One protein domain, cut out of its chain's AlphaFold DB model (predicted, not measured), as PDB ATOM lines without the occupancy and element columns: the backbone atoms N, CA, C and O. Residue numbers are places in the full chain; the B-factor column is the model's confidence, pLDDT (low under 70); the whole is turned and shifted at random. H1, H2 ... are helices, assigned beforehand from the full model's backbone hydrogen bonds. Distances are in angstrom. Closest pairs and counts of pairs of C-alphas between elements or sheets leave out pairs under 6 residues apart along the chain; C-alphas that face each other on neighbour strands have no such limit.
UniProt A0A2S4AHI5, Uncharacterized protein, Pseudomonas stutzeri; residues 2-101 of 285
ATOM      1  N   ALA A   2      16.190  42.866 -36.747       66.38
ATOM      2  CA  ALA A   2      17.339  42.140 -37.330       66.38
ATOM      3  C   ALA A   2      18.608  42.140 -36.447       66.38
ATOM      4  O   ALA A   2      19.297  41.131 -36.357       66.38
ATOM      5  N   LYS A   3      18.875  43.244 -35.734       85.06
ATOM      6  CA  LYS A   3      20.016  43.355 -34.813       85.06
ATOM      7  C   LYS A   3      19.950  42.353 -33.650       85.06
ATOM      8  O   LYS A   3      20.941  41.689 -33.387       85.06
ATOM      9  N   ILE A   4      18.805  42.226 -32.972       88.69
ATOM     10  CA  ILE A   4      18.678  41.331 -31.806       88.69
ATOM     11  C   ILE A   4      18.628  39.855 -32.219       88.69
ATOM     12  O   ILE A   4      19.266  39.028 -31.580       88.69
ATOM     13  N   ALA A   5      17.985  39.543 -33.349       86.00
ATOM     14  CA  ALA A   5      18.019  38.202 -33.932       86.00
ATOM     15  C   ALA A   5      19.443  37.794 -34.364       86.00
ATOM     16  O   ALA A   5      19.837  36.645 -34.190       86.00
ATOM     17  N   GLY A   6      20.246  38.742 -34.864       88.31
ATOM     18  CA  GLY A   6      21.663  38.511 -35.153       88.31
ATOM     19  C   GLY A   6      22.488  38.209 -33.897       88.31
ATOM     20  O   GLY A   6      23.280  37.274 -33.907       88.31
ATOM     21  N   LEU A   7      22.261  38.943 -32.800       91.94
ATOM     22  CA  LEU A   7      22.916  38.677 -31.509       91.94
ATOM     23  C   LEU A   7      22.507  37.323 -30.917       91.94
ATOM     24  O   LEU A   7      23.330  36.640 -30.313       91.94
ATOM     25  N   TRP A   8      21.249  36.922 -31.101       93.19
ATOM     26  CA  TRP A   8      20.791  35.580 -30.751       93.19
ATOM     27  C   TRP A   8      21.563  34.514 -31.522       93.19
ATOM     28  O   TRP A   8      22.153  33.628 -30.907       93.19
ATOM     29  N   MET A   9      21.605  34.635 -32.850       92.19
ATOM     30  CA  MET A   9      22.287  33.664 -33.701       92.19
ATOM     31  C   MET A   9      23.783  33.571 -33.377       92.19
ATOM     32  O   MET A   9      24.346  32.479 -33.362       92.19
ATOM     33  N   ASP A  10      24.420  34.698 -33.070       92.75
ATOM     34  CA  ASP A  10      25.816  34.733 -32.637       92.75
ATOM     35  C   ASP A  10      26.026  34.033 -31.282       92.75
ATOM     36  O   ASP A  10      26.912  33.187 -31.142       92.75
ATOM     37  N   ALA A  11      25.167  34.314 -30.296       90.94
ATOM     38  CA  ALA A  11      25.286  33.740 -28.959       90.94
ATOM     39  C   ALA A  11      25.019  32.232 -28.924       90.94
ATOM     40  O   ALA A  11      25.711  31.503 -28.207       90.94
ATOM     41  N   THR A  12      23.999  31.765 -29.641       91.25
ATOM     42  CA  THR A  12      23.450  30.414 -29.460       91.25
ATOM     43  C   THR A  12      23.727  29.494 -30.638       91.25
ATOM     44  O   THR A  12      23.817  28.283 -30.449       91.25
ATOM     45  N   ARG A  13      23.898  30.056 -31.841       91.12
ATOM     46  CA  ARG A  13      23.887  29.335 -33.120       91.12
ATOM     47  C   ARG A  13      22.621  28.502 -33.348       91.12
ATOM     48  O   ARG A  13      22.667  27.506 -34.067       91.12
ATOM     49  N   LEU A  14      21.507  28.903 -32.736       89.94
ATOM     50  CA  LEU A  14      20.228  28.208 -32.832       89.94
ATOM     51  C   LEU A  14      19.276  28.942 -33.774       89.94
ATOM     52  O   LEU A  14      19.055  30.146 -33.633       89.94
ATOM     53  N   ASP A  15      18.642  28.185 -34.663       89.19
ATOM     54  CA  ASP A  15      17.414  28.611 -35.326       89.19
ATOM     55  C   ASP A  15      16.227  28.252 -34.411       89.19
ATOM     56  O   ASP A  15      16.072  27.077 -34.069       89.19
ATOM     57  N   PRO A  16      15.403  29.223 -33.972       85.06
ATOM     58  CA  PRO A  16      14.229  28.938 -33.154       85.06
ATOM     59  C   PRO A  16      13.127  28.160 -33.890       85.06
ATOM     60  O   PRO A  16      12.152  27.773 -33.245       85.06
ATOM     61  N   GLY A  17      13.246  27.945 -35.208       85.81
ATOM     62  CA  GLY A  17      12.295  27.157 -35.995       85.81
ATOM     63  C   GLY A  17      10.909  27.799 -36.086       85.81
ATOM     64  O   GLY A  17       9.922  27.122 -36.364       85.81
ATOM     65  N   ASP A  18      10.815  29.105 -35.830       85.81
ATOM     66  CA  ASP A  18       9.552  29.819 -35.651       85.81
ATOM     67  C   ASP A  18       8.899  30.239 -36.973       85.81
ATOM     68  O   ASP A  18       7.757  30.697 -36.980       85.81
ATOM     69  N   GLY A  19       9.616  30.150 -38.097       86.44
ATOM     70  CA  GLY A  19       9.113  30.567 -39.411       86.44
ATOM     71  C   GLY A  19       8.663  32.036 -39.463       86.44
ATOM     72  O   GLY A  19       7.812  32.386 -40.279       86.44
ATOM     73  N   GLY A  20       9.186  32.894 -38.577       87.38
ATOM     74  CA  GLY A  20       8.793  34.300 -38.440       87.38
ATOM     75  C   GLY A  20       7.627  34.571 -37.476       87.38
ATOM     76  O   GLY A  20       7.163  35.716 -37.381       87.38
ATOM     77  N   GLN A  21       7.142  33.569 -36.739       89.44
ATOM     78  CA  GLN A  21       6.104  33.748 -35.720       89.44
ATOM     79  C   GLN A  21       6.559  34.647 -34.564       89.44
ATOM     80  O   GLN A  21       5.786  35.503 -34.131       89.44
ATOM     81  N   ILE A  22       7.816  34.548 -34.122       92.81
ATOM     82  CA  ILE A  22       8.392  35.425 -33.091       92.81
ATOM     83  C   ILE A  22       8.361  36.872 -33.574       92.81
ATOM     84  O   ILE A  22       7.927  37.763 -32.845       92.81
ATOM     85  N   ALA A  23       8.765  37.121 -34.822       91.69
ATOM     86  CA  ALA A  23       8.744  38.463 -35.400       91.69
ATOM     87  C   ALA A  23       7.313  39.019 -35.510       91.69
ATOM     88  O   ALA A  23       7.080  40.203 -35.246       91.69
ATOM     89  N   THR A  24       6.348  38.165 -35.857       92.12
ATOM     90  CA  THR A  24       4.927  38.530 -35.946       92.12
ATOM     91  C   THR A  24       4.351  38.866 -34.570       92.12
ATOM     92  O   THR A  24       3.730  39.919 -34.403       92.12
ATOM     93  N   MET A  25       4.613  38.027 -33.564       93.75
ATOM     94  CA  MET A  25       4.173  38.249 -32.187       93.75
ATOM     95  C   MET A  25       4.800  39.518 -31.598       93.75
ATOM     96  O   MET A  25       4.089  40.342 -31.022       93.75
ATOM     97  N   ALA A  26       6.098  39.732 -31.818       94.44
ATOM     98  CA  ALA A  26       6.803  40.912 -31.333       94.44
ATOM     99  C   ALA A  26       6.271  42.193 -31.993       94.44
ATOM    100  O   ALA A  26       6.069  43.199 -31.319       94.44
ATOM    101  N   SER A  27       5.952  42.151 -33.293       94.19
ATOM    102  CA  SER A  27       5.267  43.253 -33.988       94.19
ATOM    103  C   SER A  27       3.904  43.572 -33.362       94.19
ATOM    104  O   SER A  27       3.551  44.742 -33.213       94.19
ATOM    105  N   GLY A  28       3.159  42.543 -32.943       93.69
ATOM    106  CA  GLY A  28       1.921  42.695 -32.180       93.69
ATOM    107  C   GLY A  28       2.143  43.420 -30.852       93.69
ATOM    108  O   GLY A  28       1.510  44.444 -30.617       93.69
ATOM    109  N   LEU A  29       3.089  42.947 -30.035       94.38
ATOM    110  CA  LEU A  29       3.418  43.531 -28.726       94.38
ATOM    111  C   LEU A  29       3.882  44.993 -28.817       94.38
ATOM    112  O   LEU A  29       3.505  45.816 -27.982       94.38
ATOM    113  N   ILE A  30       4.648  45.346 -29.853       95.56
ATOM    114  CA  ILE A  30       5.045  46.738 -30.113       95.56
ATOM    115  C   ILE A  30       3.805  47.605 -30.364       95.56
ATOM    116  O   ILE A  30       3.698  48.703 -29.826       95.56
ATOM    117  N   LYS A  31       2.850  47.120 -31.165       94.88
ATOM    118  CA  LYS A  31       1.655  47.891 -31.542       94.88
ATOM    119  C   LYS A  31       0.627  47.999 -30.418       94.88
ATOM    120  O   LYS A  31      -0.014  49.036 -30.300       94.88
ATOM    121  N   THR A  32       0.429  46.937 -29.639       94.50
ATOM    122  CA  THR A  32      -0.666  46.856 -28.658       94.50
ATOM    123  C   THR A  32      -0.240  47.248 -27.251       94.50
ATOM    124  O   THR A  32      -1.004  47.907 -26.552       94.50
ATOM    125  N   ALA A  33       0.970  46.873 -26.837       91.06
ATOM    126  CA  ALA A  33       1.497  47.123 -25.498       91.06
ATOM    127  C   ALA A  33       2.565  48.230 -25.477       91.06
ATOM    128  O   ALA A  33       3.147  48.497 -24.427       91.06
ATOM    129  N   ASN A  34       2.831  48.874 -26.624       92.56
ATOM    130  CA  ASN A  34       3.856  49.910 -26.790       92.56
ATOM    131  C   ASN A  34       5.238  49.471 -26.268       92.56
ATOM    132  O   ASN A  34       5.993  50.257 -25.694       92.56
ATOM    133  N   MET A  35       5.554  48.183 -26.428       93.62
ATOM    134  CA  MET A  35       6.822  47.621 -25.980       93.62
ATOM    135  C   MET A  35       7.972  48.076 -26.877       93.62
ATOM    136  O   MET A  35       7.822  48.229 -28.092       93.62
ATOM    137  N   ARG A  36       9.161  48.231 -26.284       93.50
ATOM    138  CA  ARG A  36      10.395  48.430 -27.056       93.50
ATOM    139  C   ARG A  36      10.668  47.207 -27.921       93.50
ATOM    140  O   ARG A  36      10.292  46.091 -27.577       93.50
ATOM    141  N   THR A  37      11.342  47.422 -29.045       93.69
ATOM    142  CA  THR A  37      11.521  46.379 -30.064       93.69
ATOM    143  C   THR A  37      12.300  45.175 -29.526       93.69
ATOM    144  O   THR A  37      11.967  44.036 -29.836       93.69
ATOM    145  N   GLU A  38      13.322  45.426 -28.714       94.38
ATOM    146  CA  GLU A  38      14.183  44.423 -28.093       94.38
ATOM    147  C   GLU A  38      13.422  43.612 -27.036       94.38
ATOM    148  O   GLU A  38      13.444  42.382 -27.071       94.38
ATOM    149  N   ASP A  39      12.688  44.302 -26.156       95.25
ATOM    150  CA  ASP A  39      11.864  43.679 -25.112       95.25
ATOM    151  C   ASP A  39      10.731  42.845 -25.730       95.25
ATOM    152  O   ASP A  39      10.458  41.731 -25.288       95.25
ATOM    153  N   ALA A  40      10.089  43.351 -26.788       95.44
ATOM    154  CA  ALA A  40       9.037  42.637 -27.503       95.44
ATOM    155  C   ALA A  40       9.573  41.360 -28.160       95.44
ATOM    156  O   ALA A  40       8.948  40.310 -28.054       95.44
ATOM    157  N   TRP A  41      10.747  41.431 -28.796       95.31
ATOM    158  CA  TRP A  41      11.371  40.266 -29.421       95.31
ATOM    159  C   TRP A  41      11.754  39.199 -28.390       95.31
ATOM    160  O   TRP A  41      11.411  38.033 -28.577       95.31
ATOM    161  N   LEU A  42      12.392  39.592 -27.280       96.06
ATOM    162  CA  LEU A  42      12.762  38.663 -26.209       96.06
ATOM    163  C   LEU A  42      11.527  38.019 -25.567       96.06
ATOM    164  O   LEU A  42      11.495  36.808 -25.365       96.06
ATOM    165  N   THR A  43      10.487  38.814 -25.309       96.12
ATOM    166  CA  THR A  43       9.212  38.324 -24.765       96.12
ATOM    167  C   THR A  43       8.551  37.322 -25.709       96.12
ATOM    168  O   THR A  43       8.068  36.279 -25.275       96.12
ATOM    169  N   SER A  44       8.547  37.603 -27.013       96.38
ATOM    170  CA  SER A  44       8.009  36.683 -28.013       96.38
ATOM    171  C   SER A  44       8.821  35.399 -28.131       96.38
ATOM    172  O   SER A  44       8.222  34.334 -28.234       96.38
ATOM    173  N   LEU A  45      10.153  35.465 -28.056       95.94
ATOM    174  CA  LEU A  45      11.001  34.273 -28.035       95.94
ATOM    175  C   LEU A  45      10.778  33.443 -26.762       95.94
ATOM    176  O   LEU A  45      10.680  32.221 -26.846       95.94
ATOM    177  N   GLY A  46      10.651  34.084 -25.598       95.31
ATOM    178  CA  GLY A  46      10.311  33.411 -24.342       95.31
ATOM    179  C   GLY A  46       8.963  32.690 -24.423       95.31
ATOM    180  O   GLY A  46       8.870  31.517 -24.078       95.31
ATOM    181  N   ASN A  47       7.942  33.351 -24.974       95.00
ATOM    182  CA  ASN A  47       6.628  32.743 -25.193       95.00
ATOM    183  C   ASN A  47       6.657  31.612 -26.227       95.00
ATOM    184  O   ASN A  47       5.999  30.595 -26.022       95.00
ATOM    185  N   TRP A  48       7.406  31.769 -27.322       94.88
ATOM    186  CA  TRP A  48       7.605  30.703 -28.306       94.88
ATOM    187  C   TRP A  48       8.259  29.485 -27.661       94.88
ATOM    188  O   TRP A  48       7.770  28.373 -27.812       94.88
ATOM    189  N   THR A  49       9.307  29.717 -26.871       95.06
ATOM    190  CA  THR A  49      10.029  28.674 -26.136       95.06
ATOM    191  C   THR A  49       9.114  27.952 -25.153       95.06
ATOM    192  O   THR A  49       9.073  26.731 -25.157       95.06
ATOM    193  N   PHE A  50       8.334  28.683 -24.354       94.12
ATOM    194  CA  PHE A  50       7.403  28.094 -23.386       94.12
ATOM    195  C   PHE A  50       6.312  27.239 -24.049       94.12
ATOM    196  O   PHE A  50       5.940  26.193 -23.528       94.12
ATOM    197  N   ASN A  51       5.801  27.674 -25.203       92.19
ATOM    198  CA  ASN A  51       4.707  26.999 -25.905       92.19
ATOM    199  C   ASN A  51       5.182  26.046 -27.014       92.19
ATOM    200  O   ASN A  51       4.354  25.557 -27.785       92.19
ATOM    201  N   HIS A  52       6.489  25.800 -27.141       91.69
ATOM    202  CA  HIS A  52       7.011  24.992 -28.239       91.69
ATOM    203  C   HIS A  52       6.478  23.549 -28.128       91.69
ATOM    204  O   HIS A  52       6.518  22.980 -27.042       91.69
ATOM    205  N   PRO A  53       5.967  22.923 -29.202       87.56
ATOM    206  CA  PRO A  53       5.295  21.622 -29.099       87.56
ATOM    207  C   PRO A  53       6.245  20.461 -28.778       87.56
ATOM    208  O   PRO A  53       5.811  19.447 -28.239       87.56
ATOM    209  N   ASP A  54       7.524  20.602 -29.126       88.12
ATOM    210  CA  ASP A  54       8.564  19.613 -28.844       88.12
ATOM    211  C   ASP A  54       9.337  19.967 -27.554       88.12
ATOM    212  O   ASP A  54      10.007  21.008 -27.542       88.12
ATOM    213  N   PRO A  55       9.279  19.125 -26.498       86.19
ATOM    214  CA  PRO A  55       9.999  19.327 -25.237       86.19
ATOM    215  C   PRO A  55      11.528  19.349 -25.365       86.19
ATOM    216  O   PRO A  55      12.197  20.001 -24.562       86.19
ATOM    217  N   GLU A  56      12.104  18.659 -26.355       87.19
ATOM    218  CA  GLU A  56      13.556  18.678 -26.584       87.19
ATOM    219  C   GLU A  56      13.985  20.045 -27.132       87.19
ATOM    220  O   GLU A  56      14.886  20.691 -26.589       87.19
ATOM    221  N   ALA A  57      13.269  20.557 -28.133       89.12
ATOM    222  CA  ALA A  57      13.442  21.928 -28.592       89.12
ATOM    223  C   ALA A  57      13.137  22.967 -27.495       89.12
ATOM    224  O   ALA A  57      13.870  23.950 -27.400       89.12
ATOM    225  N   GLN A  58      12.142  22.750 -26.619       91.44
ATOM    226  CA  GLN A  58      11.917  23.624 -25.454       91.44
ATOM    227  C   GLN A  58      13.173  23.729 -24.584       91.44
ATOM    228  O   GLN A  58      13.605  24.838 -24.267       91.44
ATOM    229  N   PHE A  59      13.790  22.593 -24.238       92.31
ATOM    230  CA  PHE A  59      15.016  22.560 -23.438       92.31
ATOM    231  C   PHE A  59      16.168  23.307 -24.121       92.31
ATOM    232  O   PHE A  59      16.855  24.124 -23.494       92.31
ATOM    233  N   ILE A  60      16.380  23.045 -25.415       91.56
ATOM    234  CA  ILE A  60      17.454  23.661 -26.206       91.56
ATOM    235  C   ILE A  60      17.259  25.179 -26.290       91.56
ATOM    236  O   ILE A  60      18.205  25.937 -26.067       91.56
ATOM    237  N   LEU A  61      16.035  25.638 -26.558       94.75
ATOM    238  CA  LEU A  61      15.705  27.059 -26.653       94.75
ATOM    239  C   LEU A  61      15.777  27.761 -25.294       94.75
ATOM    240  O   LEU A  61      16.321  28.862 -25.217       94.75
ATOM    241  N   ALA A  62      15.319  27.119 -24.217       95.06
ATOM    242  CA  ALA A  62      15.429  27.646 -22.857       95.06
ATOM    243  C   ALA A  62      16.901  27.791 -22.433       95.06
ATOM    244  O   ALA A  62      17.319  28.844 -21.950       95.06
ATOM    245  N   SER A  63      17.727  26.784 -22.722       93.94
ATOM    246  CA  SER A  63      19.180  26.855 -22.518       93.94
ATOM    247  C   SER A  63      19.823  27.956 -23.373       93.94
ATOM    248  O   SER A  63      20.693  28.697 -22.908       93.94
ATOM    249  N   GLY A  64      19.358  28.113 -24.617       94.44
ATOM    250  CA  GLY A  64      19.762  29.188 -25.519       94.44
ATOM    251  C   GLY A  64      19.418  30.578 -24.980       94.44
ATOM    252  O   GLY A  64      20.258  31.474 -25.043       94.44
ATOM    253  N   LEU A  65      18.231  30.759 -24.394       96.81
ATOM    254  CA  LEU A  65      17.806  32.001 -23.743       96.81
ATOM    255  C   LEU A  65      18.736  32.381 -22.594       96.81
ATOM    256  O   LEU A  65      19.196  33.522 -22.550       96.81
ATOM    257  N   VAL A  66      19.074  31.438 -21.710       95.81
ATOM    258  CA  VAL A  66      20.028  31.691 -20.616       95.81
ATOM    259  C   VAL A  66      21.371  32.160 -21.179       95.81
ATOM    260  O   VAL A  66      21.851  33.233 -20.811       95.81
ATOM    261  N   ARG A  67      21.923  31.424 -22.151       94.12
ATOM    262  CA  ARG A  67      23.206  31.753 -22.787       94.12
ATOM    263  C   ARG A  67      23.191  33.114 -23.487       94.12
ATOM    264  O   ARG A  67      24.136  33.889 -23.351       94.12
ATOM    265  N   PHE A  68      22.129  33.425 -24.227       96.56
ATOM    266  CA  PHE A  68      21.963  34.726 -24.872       96.56
ATOM    267  C   PHE A  68      21.954  35.860 -23.843       96.56
ATOM    268  O   PHE A  68      22.632  36.872 -24.029       96.56
ATOM    269  N   LEU A  69      21.231  35.687 -22.735       95.88
ATOM    270  CA  LEU A  69      21.162  36.688 -21.677       95.88
ATOM    271  C   LEU A  69      22.467  36.804 -20.877       95.88
ATOM    272  O   LEU A  69      22.734  37.884 -20.353       95.88
ATOM    273  N   ASP A  70      23.275  35.748 -20.778       94.62
ATOM    274  CA  ASP A  70      24.606  35.802 -20.155       94.62
ATOM    275  C   ASP A  70      25.588  36.640 -20.980       94.62
ATOM    276  O   ASP A  70      26.354  37.423 -20.422       94.62
ATOM    277  N   ILE A  71      25.536  36.520 -22.308       93.50
ATOM    278  CA  ILE A  71      26.457  37.223 -23.213       93.50
ATOM    279  C   ILE A  71      25.973  38.652 -23.492       93.50
ATOM    280  O   ILE A  71      26.734  39.615 -23.390       93.50
ATOM    281  N   TYR A  72      24.693  38.804 -23.840       94.25
ATOM    282  CA  TYR A  72      24.144  40.046 -24.383       94.25
ATOM    283  C   TYR A  72      23.102  40.725 -23.488       94.25
ATOM    284  O   TYR A  72      22.633  41.816 -23.815       94.25
ATOM    285  N   GLY A  73      22.764  40.160 -22.325       89.31
ATOM    286  CA  GLY A  73      21.684  40.673 -21.470       89.31
ATOM    287  C   GLY A  73      21.854  42.124 -21.001       89.31
ATOM    288  O   GLY A  73      20.865  42.786 -20.691       89.31
ATOM    289  N   HIS A  74      23.081  42.648 -20.952       89.38
ATOM    290  CA  HIS A  74      23.354  44.046 -20.587       89.38
ATOM    291  C   HIS A  74      23.646  44.960 -21.788       89.38
ATOM    292  O   HIS A  74      23.519  46.175 -21.669       89.38
ATOM    293  N   SER A  75      24.017  44.402 -22.941       89.31
ATOM    294  CA  SER A  75      24.457  45.148 -24.131       89.31
ATOM    295  C   SER A  75      23.423  45.163 -25.263       89.31
ATOM    296  O   SER A  75      23.517  45.992 -26.170       89.31
ATOM    297  N   ALA A  76      22.392  44.315 -25.197       87.69
ATOM    298  CA  ALA A  76      21.328  44.227 -26.197       87.69
ATOM    299  C   ALA A  76      20.246  45.317 -26.079       87.69
ATOM    300  O   ALA A  76      19.327  45.328 -26.891       87.69
ATOM    301  N   GLY A  77      20.330  46.230 -25.103       89.38
ATOM    302  CA  GLY A  77      19.332  47.295 -24.905       89.38
ATOM    303  C   GLY A  77      18.025  46.835 -24.245       89.38
ATOM    304  O   GLY A  77      17.016  47.531 -24.334       89.38
ATOM    305  N   LEU A  78      18.046  45.676 -23.583       92.88
ATOM    306  CA  LEU A  78      16.906  45.087 -22.876       92.88
ATOM    307  C   LEU A  78      16.601  45.823 -21.564       92.88
ATOM    308  O   LEU A  78      17.511  46.284 -20.869       92.88
ATOM    309  N   SER A  79      15.322  45.903 -21.193       94.44
ATOM    310  CA  SER A  79      14.925  46.290 -19.828       94.44
ATOM    311  C   SER A  79      15.433  45.271 -18.810       94.44
ATOM    312  O   SER A  79      15.393  44.066 -19.081       94.44
ATOM    313  N   PRO A  80      15.837  45.721 -17.609       94.31
ATOM    314  CA  PRO A  80      16.077  44.825 -16.485       94.31
ATOM    315  C   PRO A  80      14.878  43.916 -16.196       94.31
ATOM    316  O   PRO A  80      15.069  42.730 -15.955       94.31
ATOM    317  N   GLU A  81      13.656  44.444 -16.275       94.00
ATOM    318  CA  GLU A  81      12.421  43.717 -15.976       94.00
ATOM    319  C   GLU A  81      12.182  42.582 -16.980       94.00
ATOM    320  O   GLU A  81      12.019  41.433 -16.570       94.00
ATOM    321  N   CYS A  82      12.235  42.871 -18.289       94.00
ATOM    322  CA  CYS A  82      12.063  41.853 -19.331       94.00
ATOM    323  C   CYS A  82      13.180  40.808 -19.270       94.00
ATOM    324  O   CYS A  82      12.909  39.611 -19.270       94.00
ATOM    325  N   ARG A  83      14.437  41.245 -19.119       94.50
ATOM    326  CA  ARG A  83      15.579  40.336 -18.986       94.50
ATOM    327  C   ARG A  83      15.422  39.382 -17.809       94.50
ATOM    328  O   ARG A  83      15.672  38.190 -17.965       94.50
ATOM    329  N   ASN A  84      15.082  39.902 -16.633       94.88
ATOM    330  CA  ASN A  84      15.003  39.096 -15.421       94.88
ATOM    331  C   ASN A  84      13.833  38.108 -15.510       94.88
ATOM    332  O   ASN A  84      14.041  36.928 -15.251       94.88
ATOM    333  N   ALA A  85      12.662  38.559 -15.975       95.06
ATOM    334  CA  ALA A  85      11.500  37.695 -16.171       95.06
ATOM    335  C   ALA A  85      11.771  36.583 -17.199       95.06
ATOM    336  O   ALA A  85      11.467  35.418 -16.955       95.06
ATOM    337  N   THR A  86      12.395  36.907 -18.339       95.25
ATOM    338  CA  THR A  86      12.748  35.887 -19.338       95.25
ATOM    339  C   THR A  86      13.827  34.935 -18.831       95.25
ATOM    340  O   THR A  86      13.773  33.748 -19.142       95.25
ATOM    341  N   ARG A  87      14.794  35.414 -18.038       96.56
ATOM    342  CA  ARG A  87      15.804  34.545 -17.422       96.56
ATOM    343  C   ARG A  87      15.175  33.562 -16.444       96.56
ATOM    344  O   ARG A  87      15.516  32.388 -16.493       96.56
ATOM    345  N   GLU A  88      14.289  34.035 -15.575       95.94
ATOM    346  CA  GLU A  88      13.590  33.194 -14.602       95.94
ATOM    347  C   GLU A  88      12.787  32.095 -15.307       95.94
ATOM    348  O   GLU A  88      13.015  30.914 -15.049       95.94
ATOM    349  N   LEU A  89      11.982  32.476 -16.307       95.25
ATOM    350  CA  LEU A  89      11.250  31.544 -17.170       95.25
ATOM    351  C   LEU A  89      12.174  30.510 -17.833       95.25
ATOM    352  O   LEU A  89      11.872  29.321 -17.845       95.25
ATOM    353  N   ALA A  90      13.296  30.954 -18.407       94.50
ATOM    354  CA  ALA A  90      14.221  30.077 -19.118       94.50
ATOM    355  C   ALA A  90      14.914  29.074 -18.181       94.50
ATOM    356  O   ALA A  90      15.084  27.914 -18.547       94.50
ATOM    357  N   VAL A  91      15.287  29.496 -16.968       93.38
ATOM    358  CA  VAL A  91      15.878  28.608 -15.957       93.38
ATOM    359  C   VAL A  91      14.856  27.580 -15.474       93.38
ATOM    360  O   VAL A  91      15.184  26.397 -15.389       93.38
ATOM    361  N   GLU A  92      13.621  28.006 -15.206       93.06
ATOM    362  CA  GLU A  92      12.539  27.107 -14.795       93.06
ATOM    363  C   GLU A  92      12.215  26.081 -15.890       93.06
ATOM    364  O   GLU A  92      12.185  24.879 -15.621       93.06
ATOM    365  N   LEU A  93      12.068  26.530 -17.141       91.38
ATOM    366  CA  LEU A  93      11.822  25.655 -18.289       91.38
ATOM    367  C   LEU A  93      12.963  24.668 -18.518       91.38
ATOM    368  O   LEU A  93      12.704  23.479 -18.702       91.38
ATOM    369  N   ALA A  94      14.219  25.125 -18.489       89.19
ATOM    370  CA  ALA A  94      15.377  24.253 -18.676       89.19
ATOM    371  C   ALA A  94      15.478  23.199 -17.563       89.19
ATOM    372  O   ALA A  94      15.830  22.053 -17.837       89.19
ATOM    373  N   ALA A  95      15.130  23.551 -16.321       87.19
ATOM    374  CA  ALA A  95      15.070  22.599 -15.216       87.19
ATOM    375  C   ALA A  95      13.917  21.593 -15.387       87.19
ATOM    376  O   ALA A  95      14.126  20.390 -15.238       87.19
ATOM    377  N   ALA A  96      12.719  22.062 -15.752       85.56
ATOM    378  CA  ALA A  96      11.544  21.214 -15.962       85.56
ATOM    379  C   ALA A  96      11.720  20.238 -17.137       85.56
ATOM    380  O   ALA A  96      11.238  19.107 -17.094       85.56
ATOM    381  N   THR A  97      12.451  20.655 -18.172       85.00
ATOM    382  CA  THR A  97      12.728  19.855 -19.375       85.00
ATOM    383  C   THR A  97      14.107  19.196 -19.353       85.00
ATOM    384  O   THR A  97      14.513  18.594 -20.343       85.00
ATOM    385  N   ALA A  98      14.817  19.220 -18.219       78.88
ATOM    386  CA  ALA A  98      16.179  18.697 -18.104       78.88
ATOM    387  C   ALA A  98      16.306  17.212 -18.488       78.88
ATOM    388  O   ALA A  98      17.354  16.792 -18.965       78.88
ATOM    389  N   ILE A  99      15.241  16.420 -18.330       75.69
ATOM    390  CA  ILE A  99      15.197  15.004 -18.742       75.69
ATOM    391  C   ILE A  99      15.389  14.854 -20.262       75.69
ATOM    392  O   ILE A  99      15.950  13.862 -20.718       75.69
ATOM    393  N   PHE A 100      14.978  15.858 -21.040       72.44
ATOM    394  CA  PHE A 100      15.154  15.917 -22.492       72.44
ATOM    395  C   PHE A 100      16.511  16.487 -22.907       72.44
ATOM    396  O   PHE A 100      16.739  16.719 -24.091       72.44
ATOM    397  N   ASN A 101      17.433  16.695 -21.962       72.56
ATOM    398  CA  ASN A 101      18.798  17.059 -22.294       72.56
ATOM    399  C   ASN A 101      19.407  15.961 -23.190       72.56
ATOM    400  O   ASN A 101      19.524  14.811 -22.746       72.56
TER     401      ASN A 101
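Overview. This is residues 2 to 101 of the 285 residues of an uncharacterized protein of Pseudomonas stutzeri (UniProt A0A2S4AHI5). Three helices, H3, H4 and H5, make an up-and-down bundle, their centres set as a triangle, and two further helices pack on it at separate places: H2 crosses H3 and H1 crosses the later part of H4. H1 and H2 are apart from H5 and from each other. The printed part has 100 residues, with five named helices in the order H1, H2, H3, H4, H5 and no named strand; the class is all helix. It is compact, with a radius of gyration of the C-alphas of 12.4 A, and spans 37 by 26 by 22 A.

Arrangement. H1, residues 2 to 12, touches residues 64 to 72 of H4, which is residues 55 to 72; the closest C-alphas are those of Ala 11 and Phe 68, 5.4 A apart, and the lines are about perpendicular at 73 degrees. H1 is close to but not clearly touching H3, residues 37 to 50, with the C-alphas of Ile 4 and Glu 38 closest at 6.6 A. H2, residues 21 to 33, touches H3 at a steep tilt of 55 degrees, opposite ways; the C-alphas of Ala 26 and Ala 40 are closest at 4.8 A. H3 and H4 are a helical hairpin at a shallow tilt of 29 degrees, where residues 46 to 50 touch residues 57 to 65, closest at the C-alphas of Thr 49 and Gln 58, 5.4 A. H5, residues 80 to 96, forms a second helical hairpin with H4, at a tilt of 36 degrees, only just steep; the C-alphas of Ala 62 and Ala 90 are closest at 4.6 A. H3 and H5 touch and run the same way at a shallow tilt of 15 degrees, with the C-alphas of Asp 39 and Cys 82 closest at 6.1 A. H2 is apart from H4. In H1, H2, H3, H4 and H5 every O i to N i+4 pair is within hydrogen-bond range.

Along the chain. H1, Ala 2 to Thr 12, begins with C-alpha 2 at (17.339, 42.140, -37.330) and is 15.4 A long from first to last C-alpha. H2, Gln 21 to Ala 33, measures 17.5 A, and H3, Thr 37 to Phe 50, 19.9 A. H4, Pro 55 to Tyr 72, is the longest by residues, with 18, and measures 25.1 A from C-alpha 55 at (9.999, 19.327, -25.237). H5, Pro 80 to Ala 96, measures 24.0 A and ends with C-alpha 96 at (11.544, 21.214, -15.962).

Size, cuts and confidence. The two C-alphas farthest apart are those of Lys 31 and Ile 99, 37.8 A. The printed part has no cut. The links H2 to H3 and H3 to H4 are tight, the links H1 to H2 and H4 to H5 are short, and no link is long. The mean pLDDT of the printed part is 91.3, and residue 2 alone is under 70.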